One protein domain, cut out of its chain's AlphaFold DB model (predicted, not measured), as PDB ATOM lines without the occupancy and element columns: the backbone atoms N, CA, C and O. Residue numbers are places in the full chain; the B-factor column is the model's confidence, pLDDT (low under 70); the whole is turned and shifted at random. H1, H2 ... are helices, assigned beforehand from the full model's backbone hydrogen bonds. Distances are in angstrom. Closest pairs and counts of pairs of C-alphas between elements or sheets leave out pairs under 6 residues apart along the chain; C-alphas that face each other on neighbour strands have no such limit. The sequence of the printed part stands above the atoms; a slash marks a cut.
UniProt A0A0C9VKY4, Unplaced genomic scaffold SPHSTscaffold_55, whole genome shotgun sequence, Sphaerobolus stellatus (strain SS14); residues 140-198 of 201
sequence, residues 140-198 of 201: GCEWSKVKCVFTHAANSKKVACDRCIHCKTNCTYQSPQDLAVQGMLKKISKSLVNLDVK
ATOM      1  N   GLY A 140     -36.836 -34.231  19.211       82.12
ATOM      2  CA  GLY A 140     -37.178 -35.597  19.611       82.12
ATOM      3  C   GLY A 140     -37.150 -35.811  21.130       82.12
ATOM      4  O   GLY A 140     -38.027 -36.481  21.680       82.12
ATOM      5  N   CYS A 141     -36.173 -35.220  21.824       83.06
ATOM      6  CA  CYS A 141     -36.089 -35.272  23.284       83.06
ATOM      7  C   CYS A 141     -37.179 -34.425  23.948       83.06
ATOM      8  O   CYS A 141     -37.750 -34.865  24.945       83.06
ATOM      9  N   GLU A 142     -37.495 -33.262  23.374       81.56
ATOM     10  CA  GLU A 142     -38.572 -32.386  23.841       81.56
ATOM     11  C   GLU A 142     -39.934 -33.091  23.774       81.56
ATOM     12  O   GLU A 142     -40.639 -33.170  24.780       81.56
ATOM     13  N   TRP A 143     -40.271 -33.689  22.627       76.88
ATOM     14  CA  TRP A 143     -41.525 -34.435  22.447       76.88
ATOM     15  C   TRP A 143     -41.619 -35.649  23.363       76.88
ATOM     16  O   TRP A 143     -42.676 -35.948  23.911       76.88
ATOM     17  N   SER A 144     -40.490 -36.321  23.580       77.31
ATOM     18  CA  SER A 144     -40.418 -37.470  24.480       77.31
ATOM     19  C   SER A 144     -40.337 -37.082  25.961       77.31
ATOM     20  O   SER A 144     -40.227 -37.975  26.797       77.31
ATOM     21  N   LYS A 145     -40.331 -35.780  26.293       82.56
ATOM     22  CA  LYS A 145     -40.140 -35.241  27.652       82.56
ATOM     23  C   LYS A 145     -38.924 -35.830  28.383       82.56
ATOM     24  O   LYS A 145     -38.945 -35.991  29.601       82.56
ATOM     25  N   VAL A 146     -37.856 -36.155  27.652       79.44
ATOM     26  CA  VAL A 146     -36.610 -36.666  28.243       79.44
ATOM     27  C   VAL A 146     -35.513 -35.618  28.218       79.44
ATOM     28  O   VAL A 146     -35.478 -34.732  27.362       79.44
ATOM     29  N   LYS A 147     -34.542 -35.778  29.116       82.25
ATOM     30  CA  LYS A 147     -33.322 -34.979  29.090       82.25
ATOM     31  C   LYS A 147     -32.528 -35.275  27.816       82.25
ATOM     32  O   LYS A 147     -32.254 -36.430  27.494       82.25
ATOM     33  N   CYS A 148     -32.148 -34.220  27.107       83.31
ATOM     34  CA  CYS A 148     -31.245 -34.306  25.970       83.31
ATOM     35  C   CYS A 148     -29.799 -34.278  26.483       83.31
ATOM     36  O   CYS A 148     -29.407 -33.340  27.181       83.31
ATOM     37  N   VAL A 149     -29.037 -35.334  26.200       82.25
ATOM     38  CA  VAL A 149     -27.671 -35.532  26.703       82.25
ATOM     39  C   VAL A 149     -26.706 -35.651  25.520       82.25
ATOM     40  O   VAL A 149     -27.049 -36.256  24.505       82.25
ATOM     41  N   PHE A 150     -25.531 -35.034  25.661       77.94
ATOM     42  CA  PHE A 150     -24.421 -35.085  24.708       77.94
ATOM     43  C   PHE A 150     -23.176 -35.510  25.472       77.94
ATOM     44  O   PHE A 150     -22.539 -34.680  26.121       77.94
ATOM     45  N   THR A 151     -22.858 -36.797  25.450       72.69
ATOM     46  CA  THR A 151     -21.614 -37.308  26.049       72.69
ATOM     47  C   THR A 151     -20.485 -37.418  25.028       72.69
ATOM     48  O   THR A 151     -19.323 -37.558  25.407       72.69
ATOM     49  N   HIS A 152     -20.790 -37.297  23.733       63.72
ATOM     50  CA  HIS A 152     -19.795 -37.377  22.668       63.72
ATOM     51  C   HIS A 152     -19.056 -36.047  22.437       63.72
ATOM     52  O   HIS A 152     -19.663 -34.978  22.371       63.72
ATOM     53  N   ALA A 153     -17.729 -36.124  22.282       54.44
ATOM     54  CA  ALA A 153     -16.873 -34.972  22.010       54.44
ATOM     55  C   ALA A 153     -17.259 -34.277  20.691       54.44
ATOM     56  O   ALA A 153     -17.513 -34.939  19.681       54.44
ATOM     57  N   ALA A 154     -17.254 -32.939  20.692       53.41
ATOM     58  CA  ALA A 154     -17.661 -32.056  19.591       53.41
ATOM     59  C   ALA A 154     -16.687 -32.042  18.388       53.41
ATOM     60  O   ALA A 154     -16.446 -31.004  17.778       53.41
ATOM     61  N   ASN A 155     -16.119 -33.196  18.033       56.06
ATOM     62  CA  ASN A 155     -15.142 -33.335  16.952       56.06
ATOM     63  C   ASN A 155     -15.805 -33.595  15.586       56.06
ATOM     64  O   ASN A 155     -15.114 -33.734  14.580       56.06
ATOM     65  N   SER A 156     -17.140 -33.668  15.522       51.28
ATOM     66  CA  SER A 156     -17.892 -33.863  14.282       51.28
ATOM     67  C   SER A 156     -18.774 -32.649  13.973       51.28
ATOM     68  O   SER A 156     -19.365 -32.032  14.856       51.28
ATOM     69  N   LYS A 157     -18.904 -32.311  12.683       54.81
ATOM     70  CA  LYS A 157     -19.738 -31.203  12.166       54.81
ATOM     71  C   LYS A 157     -21.235 -31.308  12.516       54.81
ATOM     72  O   LYS A 157     -21.998 -30.414  12.159       54.81
ATOM     73  N   LYS A 158     -21.680 -32.398  13.150       55.56
ATOM     74  CA  LYS A 158     -23.080 -32.659  13.493       55.56
ATOM     75  C   LYS A 158     -23.172 -33.045  14.966       55.56
ATOM     76  O   LYS A 158     -22.917 -34.188  15.328       55.56
ATOM     77  N   VAL A 159     -23.557 -32.084  15.799       68.69
ATOM     78  CA  VAL A 159     -23.849 -32.316  17.217       68.69
ATOM     79  C   VAL A 159     -25.206 -33.019  17.295       68.69
ATOM     80  O   VAL A 159     -26.244 -32.389  17.122       68.69
ATOM     81  N   ALA A 160     -25.202 -34.341  17.458       78.06
ATOM     82  CA  ALA A 160     -26.403 -35.144  17.683       78.06
ATOM     83  C   ALA A 160     -26.422 -35.641  19.132       78.06
ATOM     84  O   ALA A 160     -25.365 -35.922  19.691       78.06
ATOM     85  N   CYS A 161     -27.604 -35.724  19.748       83.75
ATOM     86  CA  CYS A 161     -27.715 -36.193  21.130       83.75
ATOM     87  C   CYS A 161     -27.585 -37.714  21.208       83.75
ATOM     88  O   CYS A 161     -27.911 -38.423  20.252       83.75
ATOM     89  N   ASP A 162     -27.168 -38.216  22.368       82.00
ATOM     90  CA  ASP A 162     -26.872 -39.636  22.589       82.00
ATOM     91  C   ASP A 162     -28.085 -40.518  22.266       82.00
ATOM     92  O   ASP A 162     -27.963 -41.583  21.664       82.00
ATOM     93  N   ARG A 163     -29.292 -40.031  22.581       82.69
ATOM     94  CA  ARG A 163     -30.541 -40.725  22.256       82.69
ATOM     95  C   ARG A 163     -30.783 -40.801  20.752       82.69
ATOM     96  O   ARG A 163     -31.149 -41.859  20.251       82.69
ATOM     97  N   CYS A 164     -30.585 -39.706  20.023       83.56
ATOM     98  CA  CYS A 164     -30.757 -39.708  18.572       83.56
ATOM     99  C   CYS A 164     -29.722 -40.604  17.882       83.56
ATOM    100  O   CYS A 164     -30.063 -41.273  16.910       83.56
ATOM    101  N   ILE A 165     -28.499 -40.667  18.417       80.12
ATOM    102  CA  ILE A 165     -27.446 -41.577  17.954       80.12
ATOM    103  C   ILE A 165     -27.852 -43.034  18.207       80.12
ATOM    104  O   ILE A 165     -27.861 -43.834  17.272       80.12
ATOM    105  N   HIS A 166     -28.257 -43.366  19.436       81.44
ATOM    106  CA  HIS A 166     -28.673 -44.720  19.808       81.44
ATOM    107  C   HIS A 166     -29.885 -45.196  18.994       81.44
ATOM    108  O   HIS A 166     -29.936 -46.336  18.540       81.44
ATOM    109  N   CYS A 167     -30.866 -44.320  18.780       80.44
ATOM    110  CA  CYS A 167     -32.059 -44.629  17.995       80.44
ATOM    111  C   CYS A 167     -31.844 -44.507  16.475       80.44
ATOM    112  O   CYS A 167     -32.785 -44.748  15.725       80.44
ATOM    113  N   LYS A 168     -30.643 -44.128  16.006       81.69
ATOM    114  CA  LYS A 168     -30.334 -43.852  14.589       81.69
ATOM    115  C   LYS A 168     -31.328 -42.885  13.921       81.69
ATOM    116  O   LYS A 168     -31.640 -43.004  12.740       81.69
ATOM    117  N   THR A 169     -31.825 -41.911  14.679       79.94
ATOM    118  CA  THR A 169     -32.775 -40.889  14.212       79.94
ATOM    119  C   THR A 169     -32.080 -39.552  13.982       79.94
ATOM    120  O   THR A 169     -31.117 -39.223  14.677       79.94
ATOM    121  N   ASN A 170     -32.609 -38.728  13.075       80.50
ATOM    122  CA  ASN A 170     -32.105 -37.371  12.867       80.50
ATOM    123  C   ASN A 170     -32.281 -36.511  14.131       80.50
ATOM    124  O   ASN A 170     -33.391 -36.356  14.636       80.50
ATOM    125  N   CYS A 171     -31.184 -35.926  14.618       80.50
ATOM    126  CA  CYS A 171     -31.205 -34.974  15.725       80.50
ATOM    127  C   CYS A 171     -31.464 -33.568  15.178       80.50
ATOM    128  O   CYS A 171     -30.556 -32.924  14.653       80.50
ATOM    129  N   THR A 172     -32.708 -33.108  15.272       81.25
ATOM    130  CA  THR A 172     -33.110 -31.760  14.861       81.25
ATOM    131  C   THR A 172     -33.287 -30.861  16.075       81.25
ATOM    132  O   THR A 172     -33.816 -31.276  17.106       81.25
ATOM    133  N   TYR A 173     -32.852 -29.614  15.948       75.94
ATOM    134  CA  TYR A 173     -33.099 -28.563  16.930       75.94
ATOM    135  C   TYR A 173     -34.097 -27.582  16.340       75.94
ATOM    136  O   TYR A 173     -34.094 -27.362  15.128       75.94
ATOM    137  N   GLN A 174     -34.937 -26.997  17.188       70.44
ATOM    138  CA  GLN A 174     -35.751 -25.868  16.764       70.44
ATOM    139  C   GLN A 174     -34.842 -24.691  16.443       70.44
ATOM    140  O   GLN A 174     -33.916 -24.376  17.198       70.44
ATOM    141  N   SER A 175     -35.116 -24.037  15.317       68.06
ATOM    142  CA  SER A 175     -34.473 -22.766  15.043       68.06
ATOM    143  C   SER A 175     -34.982 -21.722  16.050       68.06
ATOM    144  O   SER A 175     -36.133 -21.788  16.499       68.06
ATOM    145  N   PRO A 176     -34.166 -20.715  16.403       58.94
ATOM    146  CA  PRO A 176     -34.639 -19.585  17.199       58.94
ATOM    147  C   PRO A 176     -35.867 -18.889  16.586       58.94
ATOM    148  O   PRO A 176     -36.689 -18.335  17.315       58.94
ATOM    149  N   GLN A 177     -36.012 -18.937  15.255       56.38
ATOM    150  CA  GLN A 177     -37.171 -18.389  14.553       56.38
ATOM    151  C   GLN A 177     -38.441 -19.217  14.801       56.38
ATOM    152  O   GLN A 177     -39.478 -18.635  15.112       56.38
ATOM    153  N   ASP A 178     -38.360 -20.552  14.753       64.19
ATOM    154  CA  ASP A 178     -39.509 -21.437  15.012       64.19
ATOM    155  C   ASP A 178     -40.064 -21.236  16.424       64.19
ATOM    156  O   ASP A 178     -41.275 -21.173  16.625       64.19
ATOM    157  N   LEU A 179     -39.177 -21.060  17.408       64.19
ATOM    158  CA  LEU A 179     -39.557 -20.755  18.788       64.19
ATOM    159  C   LEU A 179     -40.251 -19.395  18.915       64.19
ATOM    160  O   LEU A 179     -41.243 -19.272  19.637       64.19
ATOM    161  N   ALA A 180     -39.759 -18.374  18.209       65.75
ATOM    162  CA  ALA A 180     -40.395 -17.059  18.191       65.75
ATOM    163  C   ALA A 180     -41.809 -17.136  17.593       65.75
ATOM    164  O   ALA A 180     -42.753 -16.587  18.168       65.75
ATOM    165  N   VAL A 181     -41.973 -17.880  16.495       70.19
ATOM    166  CA  VAL A 181     -43.273 -18.138  15.861       70.19
ATOM    167  C   VAL A 181     -44.193 -18.902  16.810       70.19
ATOM    168  O   VAL A 181     -45.318 -18.471  17.053       70.19
ATOM    169  N   GLN A 182     -43.715 -19.975  17.439       67.56
ATOM    170  CA  GLN A 182     -44.506 -20.761  18.385       67.56
ATOM    171  C   GLN A 182     -44.919 -19.938  19.619       67.56
ATOM    172  O   GLN A 182     -46.034 -20.071  20.130       67.56
ATOM    173  N   GLY A 183     -44.044 -19.044  20.084       70.75
ATOM    174  CA  GLY A 183     -44.340 -18.084  21.144       70.75
ATOM    175  C   GLY A 183     -45.418 -17.076  20.743       70.75
ATOM    176  O   GLY A 183     -46.304 -16.777  21.546       70.75
ATOM    177  N   MET A 184     -45.383 -16.581  19.504       70.56
ATOM    178  CA  MET A 184     -46.430 -15.711  18.962       70.56
ATOM    179  C   MET A 184     -47.763 -16.452  18.821       70.56
ATOM    180  O   MET A 184     -48.778 -15.946  19.296       70.56
ATOM    181  N   LEU A 185     -47.758 -17.674  18.291       70.69
ATOM    182  CA  LEU A 185     -48.955 -18.510  18.162       70.69
ATOM    183  C   LEU A 185     -49.591 -18.818  19.524       70.69
ATOM    184  O   LEU A 185     -50.800 -18.674  19.687       70.69
ATOM    185  N   LYS A 186     -48.787 -19.138  20.547       73.44
ATOM    186  CA  LYS A 186     -49.287 -19.314  21.925       73.44
ATOM    187  C   LYS A 186     -49.919 -18.041  22.488       73.44
ATOM    188  O   LYS A 186     -50.901 -18.128  23.223       73.44
ATOM    189  N   LYS A 187     -49.366 -16.864  22.181       73.69
ATOM    190  CA  LYS A 187     -49.948 -15.580  22.605       73.69
ATOM    191  C   LYS A 187     -51.273 -15.311  21.894       73.69
ATOM    192  O   LYS A 187     -52.226 -14.930  22.562       73.69
ATOM    193  N   ILE A 188     -51.347 -15.559  20.587       72.69
ATOM    194  CA  ILE A 188     -52.577 -15.410  19.796       72.69
ATOM    195  C   ILE A 188     -53.663 -16.359  20.314       72.69
ATOM    196  O   ILE A 188     -54.763 -15.908  20.612       72.69
ATOM    197  N   SER A 189     -53.334 -17.635  20.525       69.94
ATOM    198  CA  SER A 189     -54.261 -18.635  21.071       69.94
ATOM    199  C   SER A 189     -54.811 -18.228  22.443       69.94
ATOM    200  O   SER A 189     -56.020 -18.255  22.650       69.94
ATOM    201  N   LYS A 190     -53.962 -17.750  23.365       71.00
ATOM    202  CA  LYS A 190     -54.432 -17.225  24.660       71.00
ATOM    203  C   LYS A 190     -55.334 -16.003  24.507       71.00
ATOM    204  O   LYS A 190     -56.306 -15.871  25.242       71.00
ATOM    205  N   SER A 191     -55.016 -15.098  23.585       66.88
ATOM    206  CA  SER A 191     -55.850 -13.923  23.322       66.88
ATOM    207  C   SER A 191     -57.218 -14.301  22.754       66.88
ATOM    208  O   SER A 191     -58.204 -13.703  23.164       66.88
ATOM    209  N   LEU A 192     -57.290 -15.313  21.886       65.00
ATOM    210  CA  LEU A 192     -58.551 -15.840  21.351       65.00
ATOM    211  C   LEU A 192     -59.410 -16.481  22.448       65.00
ATOM    212  O   LEU A 192     -60.573 -16.125  22.588       65.00
ATOM    213  N   VAL A 193     -58.815 -17.318  23.305       64.88
ATOM    214  CA  VAL A 193     -59.522 -17.915  24.457       64.88
ATOM    215  C   VAL A 193     -60.068 -16.836  25.405       64.88
ATOM    216  O   VAL A 193     -61.169 -16.962  25.928       64.88
ATOM    217  N   ASN A 194     -59.338 -15.735  25.600       56.75
ATOM    218  CA  ASN A 194     -59.806 -14.620  26.431       56.75
ATOM    219  C   ASN A 194     -60.908 -13.767  25.772       56.75
ATOM    220  O   ASN A 194     -61.596 -13.031  26.482       56.75
ATOM    221  N   LEU A 195     -61.061 -13.818  24.444       57.94
ATOM    222  CA  LEU A 195     -62.152 -13.148  23.729       57.94
ATOM    223  C   LEU A 195     -63.448 -13.960  23.817       57.94
ATOM    224  O   LEU A 195     -64.490 -13.367  24.087       57.94
ATOM    225  N   ASP A 196     -63.372 -15.291  23.714       48.78
ATOM    226  CA  ASP A 196     -64.529 -16.182  23.912       48.78
ATOM    227  C   ASP A 196     -65.132 -16.043  25.318       48.78
ATOM    228  O   ASP A 196     -66.347 -15.976  25.478       48.78
ATOM    229  N   VAL A 197     -64.294 -15.890  26.351       53.88
ATOM    230  CA  VAL A 197     -64.764 -15.678  27.735       53.88
ATOM    231  C   VAL A 197     -65.441 -14.310  27.923       53.88
ATOM    232  O   VAL A 197     -66.268 -14.151  28.818       53.88
ATOM    233  N   LYS A 198     -65.125 -13.309  27.092       51.81
ATOM    234  CA  LYS A 198     -65.731 -11.966  27.170       51.81
ATOM    235  C   LYS A 198     -67.001 -11.805  26.335       51.81
ATOM    236  O   LYS A 198     -67.743 -10.865  26.591       51.81
TER     237      LYS A 198
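What this domain is: This is residues 140 to 198 of the 201 residues of an uncharacterized protein of Sphaerobolus stellatus (strain SS14) (UniProt A0A0C9VKY4). A small head of loop, residues 140 to 173, holds two short helices, H1 and H2, and one long helix, H3, sticks out from it as a free arm. The arm makes much of the length: the C-alphas span 55 by 21 by 15 A. The printed part has 59 residues, with three named helices in the order H1, H2, H3 and no named strand; its class is all helix. It is extended, with a radius of gyration of the C-alphas of 17.0 A.

How they stand to each other: H1, residues 140 to 143, and H2, residues 162 to 166, are close but not clearly touching; their closest C-alphas, of Gly 140 and Cys 164, are 7.7 A apart. H3, residues 176 to 196, is apart from both. Every O i to N i+4 pair is within hydrogen-bond range in H2 and H3; H1 is too short for such a pair, and its one O i to N i+3 pair is not within range.

Where its parts are: H1 begins at C-alpha 140 (-37.178, -35.597, 19.611) and measures 5.3 A. H2 measures 6.1 A. H3 measures 30.8 A and ends at C-alpha 196 (-64.529, -16.182, 23.912).

The domain as a whole: The C-alphas farthest apart, of Asn 155 and Lys 198, are 55.9 A apart. The printed part has no cut. The link from H1 to H2 is long, 18 residues. Confidence is low, under 70, in 24 residues, among them 152 to 159 and 191 to 198.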